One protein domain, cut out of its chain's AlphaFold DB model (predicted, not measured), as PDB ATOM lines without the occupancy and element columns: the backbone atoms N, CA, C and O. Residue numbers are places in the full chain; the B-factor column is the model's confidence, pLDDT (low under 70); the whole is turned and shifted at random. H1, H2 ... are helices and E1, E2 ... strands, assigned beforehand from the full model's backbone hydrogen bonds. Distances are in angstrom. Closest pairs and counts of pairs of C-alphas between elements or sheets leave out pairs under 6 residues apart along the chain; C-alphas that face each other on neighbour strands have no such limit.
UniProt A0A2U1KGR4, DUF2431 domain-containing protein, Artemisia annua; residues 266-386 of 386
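What this domain is: This is residues 266 to 386 of the 386 residues of the protein "DUF2431 domain-containing protein" of Artemisia annua (UniProt A0A2U1KGR4). A strongly twisted wall of five strands has the long helix H1 and the short helix H3 packed over one face, each running along the strands beneath it and the two steeply tilted to each other, and no named helix on the other face. Two long loops, residues 327 to 345 and 353 to 370, reach to the two ends of the longest axis, and the short helix H4 lies off the sheet. The printed part has 121 residues, in the order H1 E1 H2 H3 E2 H4 E3 E4 E5; the sheet runs E2 E3 E1 E4 E5, antiparallel throughout, and the class is mixed, helices and strands. The whole is compact, with a radius of gyration of the C-alphas of 13.9 A, and rounded, spanning 40 by 32 by 24 A.

How they stand to each other: The sheet's edge strands are E2, residues 313 to 320, and E5, residues 381 to 385; inner are E3, residues 346 to 352, E1, residues 288 to 293, and E4, residues 371 to 375. From edge to edge the strands' lines turn by 86 degrees, and E2 bends by 58 degrees at residue 316. Within hydrogen-bond range are N 316 and O 349 of E2 and E3, 2.8 A, N 291 and O 348 of E1 and E3, 2.8 A, N 290 and O 373 of E1 and E4, 2.9 A, and N 384 and O 372 of the hairpin E4 and E5, 3.0 A. H1, residues 266 to 282, is on the sheet over E1 at a height of 9.9 A, along the strands at 17 degrees to E1 on the local plane. H3, residues 304 to 310, is on the same face at a height of 7.5 A; it is over E2, and only just not over E3, with 4 of its C-alphas falling on E2 and 2 on E3. With residues 272 to 277 alone H1 touches H3, the closest C-alphas being those of Glu 273 and Ile 307, 5.8 A, at a steep tilt of 58 degrees, the same way. H2, residues 299 to 302, and H4, residues 323 to 326, are not on the sheet. E1, H2 H3 and E2 form a split strand-helix-strand unit, two strands running the same way with E3 between them, and its crossover is right-handed. In H1 and H3 every O i to N i+4 pair is within hydrogen-bond range; H2 and H4 are too short for one.

Where its parts are: H1 begins at C-alpha 266, (20.004, 121.002, 46.187), and measures 24.6 A from first to last C-alpha. E2 measures 19.9 A, E3 19.4 A and E1 15.7 A. E5 ends at C-alpha 385, (12.173, 117.493, 27.799).

The domain as a whole: The two C-alphas farthest apart, those of Glu 338 and Asn 356, are 40.2 A apart. The printed part has no cut; its long links are H4 to E3 and E3 to E4. The mean pLDDT of the printed part is 77.5, with residue 334 and residues 355 to 386 under 70.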
ATOM      1  N   LYS A 266      20.924 119.975  45.678       90.88
ATOM      2  CA  LYS A 266      20.004 121.002  46.187       90.88
ATOM      3  C   LYS A 266      19.368 121.807  45.051       90.88
ATOM      4  O   LYS A 266      18.147 121.887  44.956       90.88
ATOM      5  N   LYS A 267      20.189 122.301  44.119       91.06
ATOM      6  CA  LYS A 267      19.711 123.069  42.959       91.06
ATOM      7  C   LYS A 267      18.771 122.265  42.053       91.06
ATOM      8  O   LYS A 267      17.810 122.814  41.524       91.06
ATOM      9  N   ASN A 268      19.027 120.971  41.855       88.50
ATOM     10  CA  ASN A 268      18.147 120.117  41.049       88.50
ATOM     11  C   ASN A 268      16.800 119.848  41.734       88.50
ATOM     12  O   ASN A 268      15.780 119.794  41.050       88.50
ATOM     13  N   VAL A 269      16.787 119.712  43.065       91.62
ATOM     14  CA  VAL A 269      15.554 119.581  43.856       91.62
ATOM     15  C   VAL A 269      14.709 120.855  43.762       91.62
ATOM     16  O   VAL A 269      13.516 120.758  43.488       91.62
ATOM     17  N   GLU A 270      15.327 122.032  43.886       93.38
ATOM     18  CA  GLU A 270      14.651 123.328  43.707       93.38
ATOM     19  C   GLU A 270      14.034 123.455  42.302       93.38
ATOM     20  O   GLU A 270      12.863 123.804  42.160       93.38
ATOM     21  N   LEU A 271      14.784 123.083  41.255       91.31
ATOM     22  CA  LEU A 271      14.277 123.087  39.878       91.31
ATOM     23  C   LEU A 271      13.099 122.125  39.675       91.31
ATOM     24  O   LEU A 271      12.162 122.457  38.950       91.31
ATOM     25  N   LEU A 272      13.140 120.938  40.287       92.44
ATOM     26  CA  LEU A 272      12.044 119.972  40.220       92.44
ATOM     27  C   LEU A 272      10.795 120.494  40.939       92.44
ATOM     28  O   LEU A 272       9.686 120.319  40.436       92.44
ATOM     29  N   GLU A 273      10.963 121.144  42.090       95.12
ATOM     30  CA  GLU A 273       9.857 121.748  42.832       95.12
ATOM     31  C   GLU A 273       9.173 122.858  42.028       95.12
ATOM     32  O   GLU A 273       7.952 122.828  41.858       95.12
ATOM     33  N   ASP A 274       9.948 123.794  41.474       95.06
ATOM     34  CA  ASP A 274       9.421 124.869  40.627       95.06
ATOM     35  C   ASP A 274       8.715 124.308  39.389       95.06
ATOM     36  O   ASP A 274       7.621 124.749  39.022       95.06
ATOM     37  N   LEU A 275       9.303 123.281  38.770       94.06
ATOM     38  CA  LEU A 275       8.720 122.617  37.615       94.06
ATOM     39  C   LEU A 275       7.368 121.974  37.957       94.06
ATOM     40  O   LEU A 275       6.397 122.182  37.226       94.06
ATOM     41  N   LEU A 276       7.274 121.217  39.055       95.38
ATOM     42  CA  LEU A 276       6.024 120.584  39.486       95.38
ATOM     43  C   LEU A 276       4.979 121.615  39.912       95.38
ATOM     44  O   LEU A 276       3.802 121.446  39.596       95.38
ATOM     45  N   ARG A 277       5.394 122.701  40.567       95.50
ATOM     46  CA  ARG A 277       4.516 123.808  40.960       95.50
ATOM     47  C   ARG A 277       3.906 124.503  39.741       95.50
ATOM     48  O   ARG A 277       2.691 124.686  39.693       95.50
ATOM     49  N   ASN A 278       4.719 124.819  38.733       94.06
ATOM     50  CA  ASN A 278       4.253 125.436  37.488       94.06
ATOM     51  C   ASN A 278       3.368 124.478  36.683       94.06
ATOM     52  O   ASN A 278       2.293 124.852  36.219       94.06
ATOM     53  N   SER A 279       3.770 123.212  36.592       94.25
ATOM     54  CA  SER A 279       2.990 122.156  35.939       94.25
ATOM     55  C   SER A 279       1.620 121.980  36.594       94.25
ATOM     56  O   SER A 279       0.603 121.905  35.906       94.25
ATOM     57  N   ALA A 280       1.576 121.980  37.930       93.94
ATOM     58  CA  ALA A 280       0.338 121.937  38.691       93.94
ATOM     59  C   ALA A 280      -0.533 123.162  38.403       93.94
ATOM     60  O   ALA A 280      -1.742 123.012  38.278       93.94
ATOM     61  N   ALA A 281       0.047 124.354  38.258       91.75
ATOM     62  CA  ALA A 281      -0.707 125.560  37.937       91.75
ATOM     63  C   ALA A 281      -1.364 125.508  36.546       91.75
ATOM     64  O   ALA A 281      -2.511 125.946  36.424       91.75
ATOM     65  N   LEU A 282      -0.685 124.927  35.548       92.12
ATOM     66  CA  LEU A 282      -1.138 124.846  34.152       92.12
ATOM     67  C   LEU A 282      -2.254 123.819  33.906       92.12
ATOM     68  O   LEU A 282      -3.064 123.999  32.997       92.12
ATOM     69  N   ILE A 283      -2.333 122.749  34.699       92.19
ATOM     70  CA  ILE A 283      -3.368 121.715  34.532       92.19
ATOM     71  C   ILE A 283      -4.637 122.042  35.315       92.19
ATOM     72  O   ILE A 283      -4.578 122.552  36.430       92.19
ATOM     73  N   LYS A 284      -5.815 121.685  34.798       92.25
ATOM     74  CA  LYS A 284      -7.074 121.865  35.540       92.25
ATOM     75  C   LYS A 284      -7.134 121.001  36.805       92.25
ATOM     76  O   LYS A 284      -6.419 120.008  36.943       92.25
ATOM     77  N   LYS A 285      -8.029 121.352  37.737       93.12
ATOM     78  CA  LYS A 285      -8.318 120.517  38.918       93.12
ATOM     79  C   LYS A 285      -8.683 119.098  38.464       93.12
ATOM     80  O   LYS A 285      -9.530 118.930  37.592       93.12
ATOM     81  N   GLY A 286      -8.047 118.091  39.058       94.00
ATOM     82  CA  GLY A 286      -8.208 116.688  38.675       94.00
ATOM     83  C   GLY A 286      -7.340 116.222  37.500       94.00
ATOM     84  O   GLY A 286      -7.312 115.015  37.257       94.00
ATOM     85  N   GLY A 287      -6.621 117.127  36.819       95.00
ATOM     86  CA  GLY A 287      -5.631 116.789  35.793       95.00
ATOM     87  C   GLY A 287      -4.455 115.988  36.358       95.00
ATOM     88  O   GLY A 287      -4.194 116.034  37.568       95.00
ATOM     89  N   ILE A 288      -3.772 115.242  35.483       95.38
ATOM     90  CA  ILE A 288      -2.711 114.301  35.854       95.38
ATOM     91  C   ILE A 288      -1.373 114.741  35.246       95.38
ATOM     92  O   ILE A 288      -1.275 115.034  34.056       95.38
ATOM     93  N   ILE A 289      -0.332 114.742  36.078       95.12
ATOM     94  CA  ILE A 289       1.071 114.891  35.675       95.12
ATOM     95  C   ILE A 289       1.725 113.528  35.802       95.12
ATOM     96  O   ILE A 289       1.723 112.941  36.885       95.12
ATOM     97  N   LYS A 290       2.316 113.034  34.721       95.00
ATOM     98  CA  LYS A 290       3.134 111.825  34.743       95.00
ATOM     99  C   LYS A 290       4.604 112.213  34.797       95.00
ATOM    100  O   LYS A 290       5.085 112.955  33.940       95.00
ATOM    101  N   VAL A 291       5.310 111.700  35.800       94.00
ATOM    102  CA  VAL A 291       6.751 111.902  35.969       94.00
ATOM    103  C   VAL A 291       7.467 110.571  35.848       94.00
ATOM    104  O   VAL A 291       7.200 109.651  36.619       94.00
ATOM    105  N   LEU A 292       8.393 110.487  34.898       92.75
ATOM    106  CA  LEU A 292       9.305 109.359  34.762       92.75
ATOM    107  C   LEU A 292      10.531 109.575  35.662       92.75
ATOM    108  O   LEU A 292      11.303 110.505  35.427       92.75
ATOM    109  N   GLN A 293      10.726 108.718  36.664       91.44
ATOM    110  CA  GLN A 293      11.916 108.707  37.516       91.44
ATOM    111  C   GLN A 293      12.788 107.496  37.195       91.44
ATOM    112  O   GLN A 293      12.311 106.367  37.075       91.44
ATOM    113  N   PHE A 294      14.092 107.731  37.119       88.81
ATOM    114  CA  PHE A 294      15.083 106.669  37.022       88.81
ATOM    115  C   PHE A 294      15.477 106.200  38.433       88.81
ATOM    116  O   PHE A 294      15.713 107.040  39.301       88.81
ATOM    117  N   PRO A 295      15.596 104.885  38.688       82.75
ATOM    118  CA  PRO A 295      15.834 104.342  40.030       82.75
ATOM    119  C   PRO A 295      17.274 104.563  40.522       82.75
ATOM    120  O   PRO A 295      17.593 104.311  41.681       82.75
ATOM    121  N   ARG A 296      18.174 105.011  39.640       85.00
ATOM    122  CA  ARG A 296      19.599 105.175  39.940       85.00
ATOM    123  C   ARG A 296      19.879 106.519  40.610       85.00
ATOM    124  O   ARG A 296      19.197 107.513  40.360       85.00
ATOM    125  N   LEU A 297      20.933 106.559  41.423       77.38
ATOM    126  CA  LEU A 297      21.467 107.816  41.940       77.38
ATOM    127  C   LEU A 297      21.920 108.729  40.781       77.38
ATOM    128  O   LEU A 297      22.395 108.226  39.759       77.38
ATOM    129  N   PRO A 298      21.776 110.058  40.923       82.31
ATOM    130  CA  PRO A 298      21.291 110.772  42.113       82.31
ATOM    131  C   PRO A 298      19.756 110.874  42.210       82.31
ATOM    132  O   PRO A 298      19.241 111.328  43.231       82.31
ATOM    133  N   TYR A 299      19.024 110.446  41.179       81.75
ATOM    134  CA  TYR A 299      17.594 110.715  40.993       81.75
ATOM    135  C   TYR A 299      16.697 110.103  42.072       81.75
ATOM    136  O   TYR A 299      15.706 110.714  42.470       81.75
ATOM    137  N   SER A 300      17.045 108.919  42.576       83.56
ATOM    138  CA  SER A 300      16.305 108.256  43.660       83.56
ATOM    139  C   SER A 300      16.346 109.029  44.983       83.56
ATOM    140  O   SER A 300      15.435 108.910  45.796       83.56
ATOM    141  N   SER A 301      17.350 109.889  45.183       88.00
ATOM    142  CA  SER A 301      17.551 110.633  46.433       88.00
ATOM    143  C   SER A 301      16.762 111.946  46.538       88.00
ATOM    144  O   SER A 301      16.934 112.681  47.511       88.00
ATOM    145  N   TRP A 302      15.947 112.275  45.532       88.44
ATOM    146  CA  TRP A 302      15.218 113.548  45.448       88.44
ATOM    147  C   TRP A 302      13.849 113.535  46.129       88.44
ATOM    148  O   TRP A 302      13.206 114.571  46.171       88.44
ATOM    149  N   ASN A 303      13.401 112.391  46.660       93.31
ATOM    150  CA  ASN A 303      12.123 112.253  47.368       93.31
ATOM    151  C   ASN A 303      10.946 112.940  46.639       93.31
ATOM    152  O   ASN A 303      10.256 113.816  47.165       93.31
ATOM    153  N   ILE A 304      10.740 112.556  45.375       94.62
ATOM    154  CA  ILE A 304       9.784 113.207  44.467       94.62
ATOM    155  C   ILE A 304       8.353 113.268  45.025       94.62
ATOM    156  O   ILE A 304       7.614 114.202  44.721       94.62
ATOM    157  N   HIS A 305       7.970 112.309  45.868       95.81
ATOM    158  CA  HIS A 305       6.659 112.272  46.506       95.81
ATOM    159  C   HIS A 305       6.433 113.446  47.460       95.81
ATOM    160  O   HIS A 305       5.367 114.062  47.426       95.81
ATOM    161  N   GLU A 306       7.427 113.789  48.283       96.12
ATOM    162  CA  GLU A 306       7.334 114.944  49.177       96.12
ATOM    163  C   GLU A 306       7.292 116.255  48.401       96.12
ATOM    164  O   GLU A 306       6.478 117.125  48.719       96.12
ATOM    165  N   ILE A 307       8.114 116.380  47.354       96.00
ATOM    166  CA  ILE A 307       8.124 117.564  46.487       96.00
ATOM    167  C   ILE A 307       6.752 117.733  45.824       96.00
ATOM    168  O   ILE A 307       6.133 118.789  45.935       96.00
ATOM    169  N   ALA A 308       6.217 116.677  45.207       96.38
ATOM    170  CA  ALA A 308       4.901 116.716  44.575       96.38
ATOM    171  C   ALA A 308       3.791 117.079  45.578       96.38
ATOM    172  O   ALA A 308       2.927 117.906  45.274       96.38
ATOM    173  N   LYS A 309       3.843 116.526  46.798       96.38
ATOM    174  CA  LYS A 309       2.899 116.849  47.877       96.38
ATOM    175  C   LYS A 309       2.965 118.328  48.271       96.38
ATOM    176  O   LYS A 309       1.912 118.953  48.400       96.38
ATOM    177  N   LYS A 310       4.167 118.907  48.406       95.69
ATOM    178  CA  LYS A 310       4.367 120.352  48.659       95.69
ATOM    179  C   LYS A 310       3.772 121.215  47.541       95.69
ATOM    180  O   LYS A 310       3.205 122.267  47.818       95.69
ATOM    181  N   CYS A 311       3.813 120.737  46.299       95.56
ATOM    182  CA  CYS A 311       3.203 121.394  45.139       95.56
ATOM    183  C   CYS A 311       1.674 121.198  45.023       95.56
ATOM    184  O   CYS A 311       1.088 121.586  44.013       95.56
ATOM    185  N   GLY A 312       1.002 120.598  46.015       95.38
ATOM    186  CA  GLY A 312      -0.454 120.388  45.993       95.38
ATOM    187  C   GLY A 312      -0.914 119.241  45.085       95.38
ATOM    188  O   GLY A 312      -2.082 119.187  44.675       95.38
ATOM    189  N   LEU A 313      -0.006 118.320  44.763       96.31
ATOM    190  CA  LEU A 313      -0.285 117.131  43.975       96.31
ATOM    191  C   LEU A 313      -0.439 115.903  44.881       96.31
ATOM    192  O   LEU A 313       0.260 115.753  45.882       96.31
ATOM    193  N   LYS A 314      -1.340 114.988  44.514       97.12
ATOM    194  CA  LYS A 314      -1.519 113.695  45.188       97.12
ATOM    195  C   LYS A 314      -1.079 112.572  44.270       97.12
ATOM    196  O   LYS A 314      -1.473 112.553  43.108       97.12
ATOM    197  N   LEU A 315      -0.303 111.628  44.791       97.38
ATOM    198  CA  LEU A 315       0.021 110.407  44.060       97.38
ATOM    199  C   LEU A 315      -1.273 109.631  43.759       97.38
ATOM    200  O   LEU A 315      -2.045 109.326  44.666       97.38
ATOM    201  N   ASP A 316      -1.511 109.369  42.479       97.25
ATOM    202  CA  ASP A 316      -2.687 108.673  41.953       97.25
ATOM    203  C   ASP A 316      -2.349 107.220  41.610       97.25
ATOM    204  O   ASP A 316      -3.060 106.304  42.009       97.25
ATOM    205  N   SER A 317      -1.234 106.998  40.909       97.06
ATOM    206  CA  SER A 317      -0.736 105.655  40.604       97.06
ATOM    207  C   SER A 317       0.768 105.638  40.349       97.06
ATOM    208  O   SER A 317       1.365 106.649  39.974       97.06
ATOM    209  N   THR A 318       1.355 104.458  40.515       96.75
ATOM    210  CA  THR A 318       2.752 104.155  40.205       96.75
ATOM    211  C   THR A 318       2.770 102.986  39.229       96.75
ATOM    212  O   THR A 318       2.075 101.995  39.454       96.75
ATOM    213  N   LYS A 319       3.518 103.100  38.131       95.69
ATOM    214  CA  LYS A 319       3.661 102.036  37.127       95.69
ATOM    215  C   LYS A 319       5.111 101.906  36.702       95.69
ATOM    216  O   LYS A 319       5.814 102.908  36.623       95.69
ATOM    217  N   GLU A 320       5.547 100.697  36.386       94.75
ATOM    218  CA  GLU A 320       6.827 100.516  35.705       94.75
ATOM    219  C   GLU A 320       6.768 101.142  34.310       94.75
ATOM    220  O   GLU A 320       5.723 101.154  33.650       94.75
ATOM    221  N   TYR A 321       7.887 101.717  33.876       92.62
ATOM    222  CA  TYR A 321       7.995 102.263  32.537       92.62
ATOM    223  C   TYR A 321       7.950 101.137  31.511       92.62
ATOM    224  O   TYR A 321       8.826 100.276  31.470       92.62
ATOM    225  N   ASP A 322       6.974 101.222  30.615       90.25
ATOM    226  CA  ASP A 322       6.925 100.417  29.408       90.25
ATOM    227  C   ASP A 322       7.085 101.326  28.187       90.25
ATOM    228  O   ASP A 322       6.314 102.261  27.956       90.25
ATOM    229  N   SER A 323       8.099 101.028  27.376       87.94
ATOM    230  CA  SER A 323       8.354 101.713  26.107       87.94
ATOM    231  C   SER A 323       7.153 101.701  25.155       87.94
ATOM    232  O   SER A 323       6.992 102.631  24.363       87.94
ATOM    233  N   GLN A 324       6.283 100.689  25.244       89.44
ATOM    234  CA  GLN A 324       5.075 100.602  24.428       89.44
ATOM    235  C   GLN A 324       4.035 101.659  24.817       89.44
ATOM    236  O   GLN A 324       3.293 102.120  23.949       89.44
ATOM    237  N   MET A 325       4.025 102.113  26.079       83.75
ATOM    238  CA  MET A 325       3.139 103.193  26.534       83.75
ATOM    239  C   MET A 325       3.519 104.555  25.938       83.75
ATOM    240  O   MET A 325       2.679 105.450  25.881       83.75
ATOM    241  N   PHE A 326       4.760 104.714  25.465       84.06
ATOM    242  CA  PHE A 326       5.280 105.968  24.916       84.06
ATOM    243  C   PHE A 326       5.962 105.733  23.571       84.06
ATOM    244  O   PHE A 326       7.158 105.978  23.392       84.06
ATOM    245  N   LYS A 327       5.195 105.245  22.592       84.50
ATOM    246  CA  LYS A 327       5.714 104.979  21.247       84.50
ATOM    247  C   LYS A 327       6.343 106.245  20.643       84.50
ATOM    248  O   LYS A 327       5.688 107.271  20.504       84.50
ATOM    249  N   GLY A 328       7.623 106.159  20.277       86.75
ATOM    250  CA  GLY A 328       8.408 107.281  19.739       86.75
ATOM    251  C   GLY A 328       9.177 108.089  20.791       86.75
ATOM    252  O   GLY A 328      10.038 108.896  20.437       86.75
ATOM    253  N   PHE A 329       8.944 107.844  22.082       83.25
ATOM    254  CA  PHE A 329       9.748 108.421  23.148       83.25
ATOM    255  C   PHE A 329      11.015 107.585  23.373       83.25
ATOM    256  O   PHE A 329      10.964 106.412  23.728       83.25
ATOM    257  N   SER A 330      12.177 108.209  23.172       82.44
ATOM    258  CA  SER A 330      13.482 107.639  23.512       82.44
ATOM    259  C   SER A 330      14.170 108.593  24.487       82.44
ATOM    260  O   SER A 330      14.628 109.653  24.040       82.44
ATOM    261  N   PRO A 331      14.248 108.271  25.793       79.19
ATOM    262  CA  PRO A 331      14.956 109.116  26.741       79.19
ATOM    263  C   PRO A 331      16.439 109.177  26.354       79.19
ATOM    264  O   PRO A 331      17.077 108.155  26.087       79.19
ATOM    265  N   ARG A 332      16.978 110.393  26.281       81.06
ATOM    266  CA  ARG A 332      18.403 110.651  26.053       81.06
ATOM    267  C   ARG A 332      18.986 111.301  27.290       81.06
ATOM    268  O   ARG A 332      18.291 112.029  27.999       81.06
ATOM    269  N   LYS A 333      20.256 111.024  27.554       73.50
ATOM    270  CA  LYS A 333      20.980 111.672  28.642       73.50
ATOM    271  C   LYS A 333      21.172 113.149  28.282       73.50
ATOM    272  O   LYS A 333      21.513 113.473  27.148       73.50
ATOM    273  N   ALA A 334      20.920 114.055  29.224       66.31
ATOM    274  CA  ALA A 334      21.048 115.487  28.956       66.31
ATOM    275  C   ALA A 334      22.476 115.814  28.479       66.31
ATOM    276  O   ALA A 334      23.443 115.533  29.189       66.31
ATOM    277  N   GLY A 335      22.600 116.391  27.280       71.62
ATOM    278  CA  GLY A 335      23.889 116.735  26.671       71.62
ATOM    279  C   GLY A 335      24.663 115.564  26.055       71.62
ATOM    280  O   GLY A 335      25.853 115.716  25.804       71.62
ATOM    281  N   SER A 336      24.029 114.410  25.825       75.88
ATOM    282  CA  SER A 336      24.652 113.269  25.146       75.88
ATOM    283  C   SER A 336      23.668 112.565  24.205       75.88
ATOM    284  O   SER A 336      22.464 112.510  24.456       75.88
ATOM    285  N   ASP A 337      24.196 111.998  23.120       79.88
ATOM    286  CA  ASP A 337      23.448 111.115  22.221       79.88
ATOM    287  C   ASP A 337      23.247 109.705  22.794       79.88
ATOM    288  O   ASP A 337      22.489 108.905  22.237       79.88
ATOM    289  N   GLU A 338      23.871 109.406  23.937       80.38
ATOM    290  CA  GLU A 338      23.656 108.164  24.664       80.38
ATOM    291  C   GLU A 338      22.187 108.024  25.076       80.38
ATOM    292  O   GLU A 338      21.594 108.863  25.773       80.38
ATOM    293  N   LYS A 339      21.596 106.899  24.663       79.62
ATOM    294  CA  LYS A 339      20.267 106.493  25.108       79.62
ATOM    295  C   LYS A 339      20.317 106.204  26.601       79.62
ATOM    296  O   LYS A 339      21.175 105.461  27.076       79.62
ATOM    297  N   PHE A 340      19.362 106.756  27.335       77.69
ATOM    298  CA  PHE A 340      19.166 106.367  28.720       77.69
ATOM    299  C   PHE A 340      18.478 105.000  28.727       77.69
ATOM    300  O   PHE A 340      17.437 104.853  28.090       77.69
ATOM    301  N   SER A 341      19.039 103.999  29.412       81.31
ATOM    302  CA  SER A 341      18.341 102.720  29.595       81.31
ATOM    303  C   SER A 341      17.198 102.936  30.587       81.31
ATOM    304  O   SER A 341      17.472 103.261  31.745       81.31
ATOM    305  N   PRO A 342      15.927 102.797  30.171       78.75
ATOM    306  CA  PRO A 342      14.793 103.019  31.055       78.75
ATOM    307  C   PRO A 342      14.468 101.784  31.909       78.75
ATOM    308  O   PRO A 342      13.423 101.741  32.551       78.75
ATOM    309  N   ASN A 343      15.331 100.762  31.906       84.38
ATOM    310  CA  ASN A 343      15.108  99.545  32.674       84.38
ATOM    311  C   ASN A 343      15.033  99.875  34.170       84.38
ATOM    312  O   ASN A 343      15.970 100.436  34.744       84.38
ATOM    313  N   GLY A 344      13.906  99.513  34.787       88.00
ATOM    314  CA  GLY A 344      13.602  99.806  36.188       88.00
ATOM    315  C   GLY A 344      13.115 101.235  36.448       88.00
ATOM    316  O   GLY A 344      12.949 101.610  37.605       88.00
ATOM    317  N   SER A 345      12.902 102.049  35.411       91.38
ATOM    318  CA  SER A 345      12.273 103.358  35.577       91.38
ATOM    319  C   SER A 345      10.821 103.223  36.003       91.38
ATOM    320  O   SER A 345      10.098 102.334  35.558       91.38
ATOM    321  N   VAL A 346      10.390 104.155  36.844       93.56
ATOM    322  CA  VAL A 346       9.048 104.183  37.415       93.56
ATOM    323  C   VAL A 346       8.354 105.461  36.971       93.56
ATOM    324  O   VAL A 346       8.942 106.542  36.965       93.56
ATOM    325  N   ILE A 347       7.094 105.337  36.577       94.81
ATOM    326  CA  ILE A 347       6.211 106.447  36.247       94.81
ATOM    327  C   ILE A 347       5.287 106.682  37.427       94.81
ATOM    328  O   ILE A 347       4.498 105.812  37.799       94.81
ATOM    329  N   TYR A 348       5.328 107.896  37.953       95.69
ATOM    330  CA  TYR A 348       4.376 108.364  38.946       95.69
ATOM    331  C   TYR A 348       3.344 109.251  38.280       95.69
ATOM    332  O   TYR A 348       3.689 110.222  37.609       95.69
ATOM    333  N   SER A 349       2.079 108.928  38.493       95.81
ATOM    334  CA  SER A 349       0.958 109.764  38.090       95.81
ATOM    335  C   SER A 349       0.505 110.571  39.296       95.81
ATOM    336  O   SER A 349       0.118 110.006  40.317       95.81
ATOM    337  N   TYR A 350       0.548 111.889  39.178       96.75
ATOM    338  CA  TYR A 350       0.176 112.832  40.218       96.75
ATOM    339  C   TYR A 350      -1.060 113.618  39.803       96.75
ATOM    340  O   TYR A 350      -1.061 114.288  38.774       96.75
ATOM    341  N   ARG A 351      -2.111 113.569  40.616       96.06
ATOM    342  CA  ARG A 351      -3.368 114.281  40.389       96.06
ATOM    343  C   ARG A 351      -3.389 115.608  41.140       96.06
ATOM    344  O   ARG A 351      -3.112 115.653  42.340       96.06
ATOM    345  N   ARG A 352      -3.795 116.685  40.465       94.06
ATOM    346  CA  ARG A 352      -4.019 117.993  41.103       94.06
ATOM    347  C   ARG A 352      -5.282 117.976  41.966       94.06
ATOM    348  O   ARG A 352      -6.382 117.802  41.438       94.06
ATOM    349  N   LEU A 353      -5.144 118.211  43.275       87.25
ATOM    350  CA  LEU A 353      -6.277 118.190  44.212       87.25
ATOM    351  C   LEU A 353      -7.040 119.519  44.308       87.25
ATOM    352  O   LEU A 353      -8.267 119.509  44.427       87.25
ATOM    353  N   SER A 354      -6.351 120.663  44.273       76.62
ATOM    354  CA  SER A 354      -6.940 121.981  44.562       76.62
ATOM    355  C   SER A 354      -6.870 122.942  43.366       76.62
ATOM    356  O   SER A 354      -5.947 122.906  42.555       76.62
ATOM    357  N   GLY A 355      -7.913 123.770  43.220       50.56
ATOM    358  CA  GLY A 355      -8.261 124.494  41.989       50.56
ATOM    359  C   GLY A 355      -7.820 125.955  41.895       50.56
ATOM    360  O   GLY A 355      -8.336 126.663  41.039       50.56
ATOM    361  N   ASN A 356      -6.889 126.427  42.725       49.97
ATOM    362  CA  ASN A 356      -6.423 127.811  42.601       49.97
ATOM    363  C   ASN A 356      -5.361 127.887  41.497       49.97
ATOM    364  O   ASN A 356      -4.194 127.566  41.713       49.97
ATOM    365  N   VAL A 357      -5.788 128.205  40.275       45.16
ATOM    366  CA  VAL A 357      -4.906 128.451  39.125       45.16
ATOM    367  C   VAL A 357      -4.188 129.778  39.362       45.16
ATOM    368  O   VAL A 357      -4.799 130.838  39.266       45.16
ATOM    369  N   TYR A 358      -2.898 129.722  39.686       42.44
ATOM    370  CA  TYR A 358      -2.036 130.900  39.690       42.44
ATOM    371  C   TYR A 358      -1.288 130.929  38.358       42.44
ATOM    372  O   TYR A 358      -0.439 130.078  38.112       42.44
ATOM    373  N   TYR A 359      -1.624 131.872  37.479       34.56
ATOM    374  CA  TYR A 359      -0.850 132.099  36.259       34.56
ATOM    375  C   TYR A 359       0.509 132.686  36.645       34.56
ATOM    376  O   TYR A 359       0.590 133.838  37.068       34.56
ATOM    377  N   TYR A 360       1.567 131.891  36.505       35.19
ATOM    378  CA  TYR A 360       2.938 132.386  36.513       35.19
ATOM    379  C   TYR A 360       3.403 132.518  35.068       35.19
ATOM    380  O   TYR A 360       3.643 131.532  34.377       35.19
ATOM    381  N   ASP A 361       3.475 133.764  34.615       30.06
ATOM    382  CA  ASP A 361       4.073 134.142  33.344       30.06
ATOM    383  C   ASP A 361       5.596 134.226  33.556       30.06
ATOM    384  O   ASP A 361       6.047 134.887  34.497       30.06
ATOM    385  N   ASN A 362       6.373 133.574  32.686       32.97
ATOM    386  CA  ASN A 362       7.836 133.374  32.714       32.97
ATOM    387  C   ASN A 362       8.359 132.176  33.534       32.97
ATOM    388  O   ASN A 362       8.624 132.323  34.721       32.97
ATOM    389  N   PHE A 363       8.671 131.048  32.874       40.28
ATOM    390  CA  PHE A 363       9.997 130.392  32.944       40.28
ATOM    391  C   PHE A 363      10.025 129.050  32.184       40.28
ATOM    392  O   PHE A 363       9.404 128.077  32.599       40.28
ATOM    393  N   ILE A 364      10.861 128.956  31.145       35.78
ATOM    394  CA  ILE A 364      11.459 127.689  30.695       35.78
ATOM    395  C   ILE A 364      12.965 127.853  30.909       35.78
ATOM    396  O   ILE A 364      13.652 128.496  30.116       35.78
ATOM    397  N   ARG A 365      13.494 127.337  32.023       38.59
ATOM    398  CA  ARG A 365      14.946 127.195  32.221       38.59
ATOM    399  C   ARG A 365      15.351 125.738  32.033       38.59
ATOM    400  O   ARG A 365      14.595 124.828  32.347       38.59
ATOM    401  N   LYS A 366      16.579 125.558  31.543       35.22
ATOM    402  CA  LYS A 366      17.279 124.283  31.326       35.22
ATOM    403  C   LYS A 366      17.366 123.467  32.631       35.22
ATOM    404  O   LYS A 366      18.345 123.598  33.366       35.22
ATOM    405  N   GLY A 367      16.346 122.667  32.943       37.22
ATOM    406  CA  GLY A 367      16.483 121.521  33.852       37.22
ATOM    407  C   GLY A 367      17.306 120.425  33.171       37.22
ATOM    408  O   GLY A 367      17.589 120.539  31.989       37.22
ATOM    409  N   ARG A 368      17.752 119.393  33.890       42.16
ATOM    410  CA  ARG A 368      18.413 118.227  33.281       42.16
ATOM    411  C   ARG A 368      17.753 116.956  33.792       42.16
ATOM    412  O   ARG A 368      17.709 116.748  35.002       42.16
ATOM    413  N   GLY A 369      17.342 116.075  32.884       48.53
ATOM    414  CA  GLY A 369      17.079 114.665  33.195       48.53
ATOM    415  C   GLY A 369      15.646 114.325  33.596       48.53
ATOM    416  O   GLY A 369      15.435 113.289  34.224       48.53
ATOM    417  N   PHE A 370      14.670 115.149  33.214       52.50
ATOM    418  CA  PHE A 370      13.257 114.847  33.430       52.50
ATOM    419  C   PHE A 370      12.471 114.868  32.130       52.50
ATOM    420  O   PHE A 370      12.756 115.624  31.200       52.50
ATOM    421  N   CYS A 371      11.438 114.037  32.118       59.69
ATOM    422  CA  CYS A 371      10.381 114.071  31.136       59.69
ATOM    423  C   CYS A 371       9.072 114.249  31.897       59.69
ATOM    424  O   CYS A 371       8.725 113.400  32.725       59.69
ATOM    425  N   LEU A 372       8.387 115.363  31.645       63.72
ATOM    426  CA  LEU A 372       7.020 115.547  32.106       63.72
ATOM    427  C   LEU A 372       6.073 115.239  30.972       63.72
ATOM    428  O   LEU A 372       6.227 115.760  29.868       63.72
ATOM    429  N   ILE A 373       5.096 114.398  31.284       68.00
ATOM    430  CA  ILE A 373       4.036 114.047  30.362       68.00
ATOM    431  C   ILE A 373       2.734 114.533  30.979       68.00
ATOM    432  O   ILE A 373       2.331 114.082  32.054       68.00
ATOM    433  N   PHE A 374       2.104 115.490  30.313       61.22
ATOM    434  CA  PHE A 374       0.812 116.014  30.733       61.22
ATOM    435  C   PHE A 374      -0.279 115.151  30.130       61.22
ATOM    436  O   PHE A 374      -0.229 114.847  28.946       61.22
ATOM    437  N   GLU A 375      -1.255 114.755  30.937       47.81
ATOM    438  CA  GLU A 375      -2.473 114.134  30.433       47.81
ATOM    439  C   GLU A 375      -3.649 114.923  31.001       47.81
ATOM    440  O   GLU A 375      -4.020 114.799  32.174       47.81
ATOM    441  N   ASP A 376      -4.198 115.815  30.175       44.91
ATOM    442  CA  ASP A 376      -5.453 116.480  30.509       44.91
ATOM    443  C   ASP A 376      -6.640 115.575  30.143       44.91
ATOM    444  O   ASP A 376      -6.538 114.732  29.257       44.91
ATOM    445  N   ALA A 377      -7.810 115.788  30.753       32.19
ATOM    446  CA  ALA A 377      -9.030 115.019  30.462       32.19
ATOM    447  C   ALA A 377      -9.517 115.128  28.996       32.19
ATOM    448  O   ALA A 377     -10.516 114.516  28.641       32.19
ATOM    449  N   MET A 378      -8.837 115.919  28.156       30.28
ATOM    450  CA  MET A 378      -9.041 115.995  26.705       30.28
ATOM    451  C   MET A 378      -8.044 115.140  25.894       30.28
ATOM    452  O   MET A 378      -8.060 115.197  24.669       30.28
ATOM    453  N   GLY A 379      -7.181 114.349  26.544       33.62
ATOM    454  CA  GLY A 379      -6.245 113.428  25.886       33.62
ATOM    455  C   GLY A 379      -5.028 114.095  25.238       33.62
ATOM    456  O   GLY A 379      -4.335 113.455  24.449       33.62
ATOM    457  N   LEU A 380      -4.756 115.371  25.536       32.03
ATOM    458  CA  LEU A 380      -3.565 116.046  25.028       32.03
ATOM    459  C   LEU A 380      -2.340 115.552  25.806       32.03
ATOM    460  O   LEU A 380      -2.272 115.744  27.020       32.03
ATOM    461  N   VAL A 381      -1.409 114.919  25.092       44.16
ATOM    462  CA  VAL A 381      -0.116 114.467  25.612       44.16
ATOM    463  C   VAL A 381       0.945 115.454  25.154       44.16
ATOM    464  O   VAL A 381       1.294 115.466  23.976       44.16
ATOM    465  N   ASP A 382       1.448 116.276  26.071       44.06
ATOM    466  CA  ASP A 382       2.620 117.115  25.812       44.06
ATOM    467  C   ASP A 382       3.829 116.570  26.576       44.06
ATOM    468  O   ASP A 382       3.693 116.112  27.715       44.06
ATOM    469  N   VAL A 383       4.992 116.573  25.925       45.94
ATOM    470  CA  VAL A 383       6.234 115.973  26.423       45.94
ATOM    471  C   VAL A 383       7.276 117.072  26.564       45.94
ATOM    472  O   VAL A 383       7.969 117.415  25.605       45.94
ATOM    473  N   LEU A 384       7.432 117.594  27.779       45.66
ATOM    474  CA  LEU A 384       8.496 118.551  28.069       45.66
ATOM    475  C   LEU A 384       9.782 117.797  28.413       45.66
ATOM    476  O   LEU A 384       9.841 117.050  29.394       45.66
ATOM    477  N   LYS A 385      10.813 118.000  27.586       42.22
ATOM    478  CA  LYS A 385      12.173 117.493  27.799       42.22
ATOM    479  C   LYS A 385      13.045 118.624  28.341       42.22
ATOM    480  O   LYS A 385      13.092 119.688  27.724       42.22
ATOM    481  N   PHE A 386      13.738 118.372  29.450       44.62
ATOM    482  CA  PHE A 386      14.682 119.310  30.060       44.62
ATOM    483  C   PHE A 386      16.099 118.735  30.083       44.62
ATOM    484  O   PHE A 386      16.304 117.647  30.685       44.62
TER     485      PHE A 386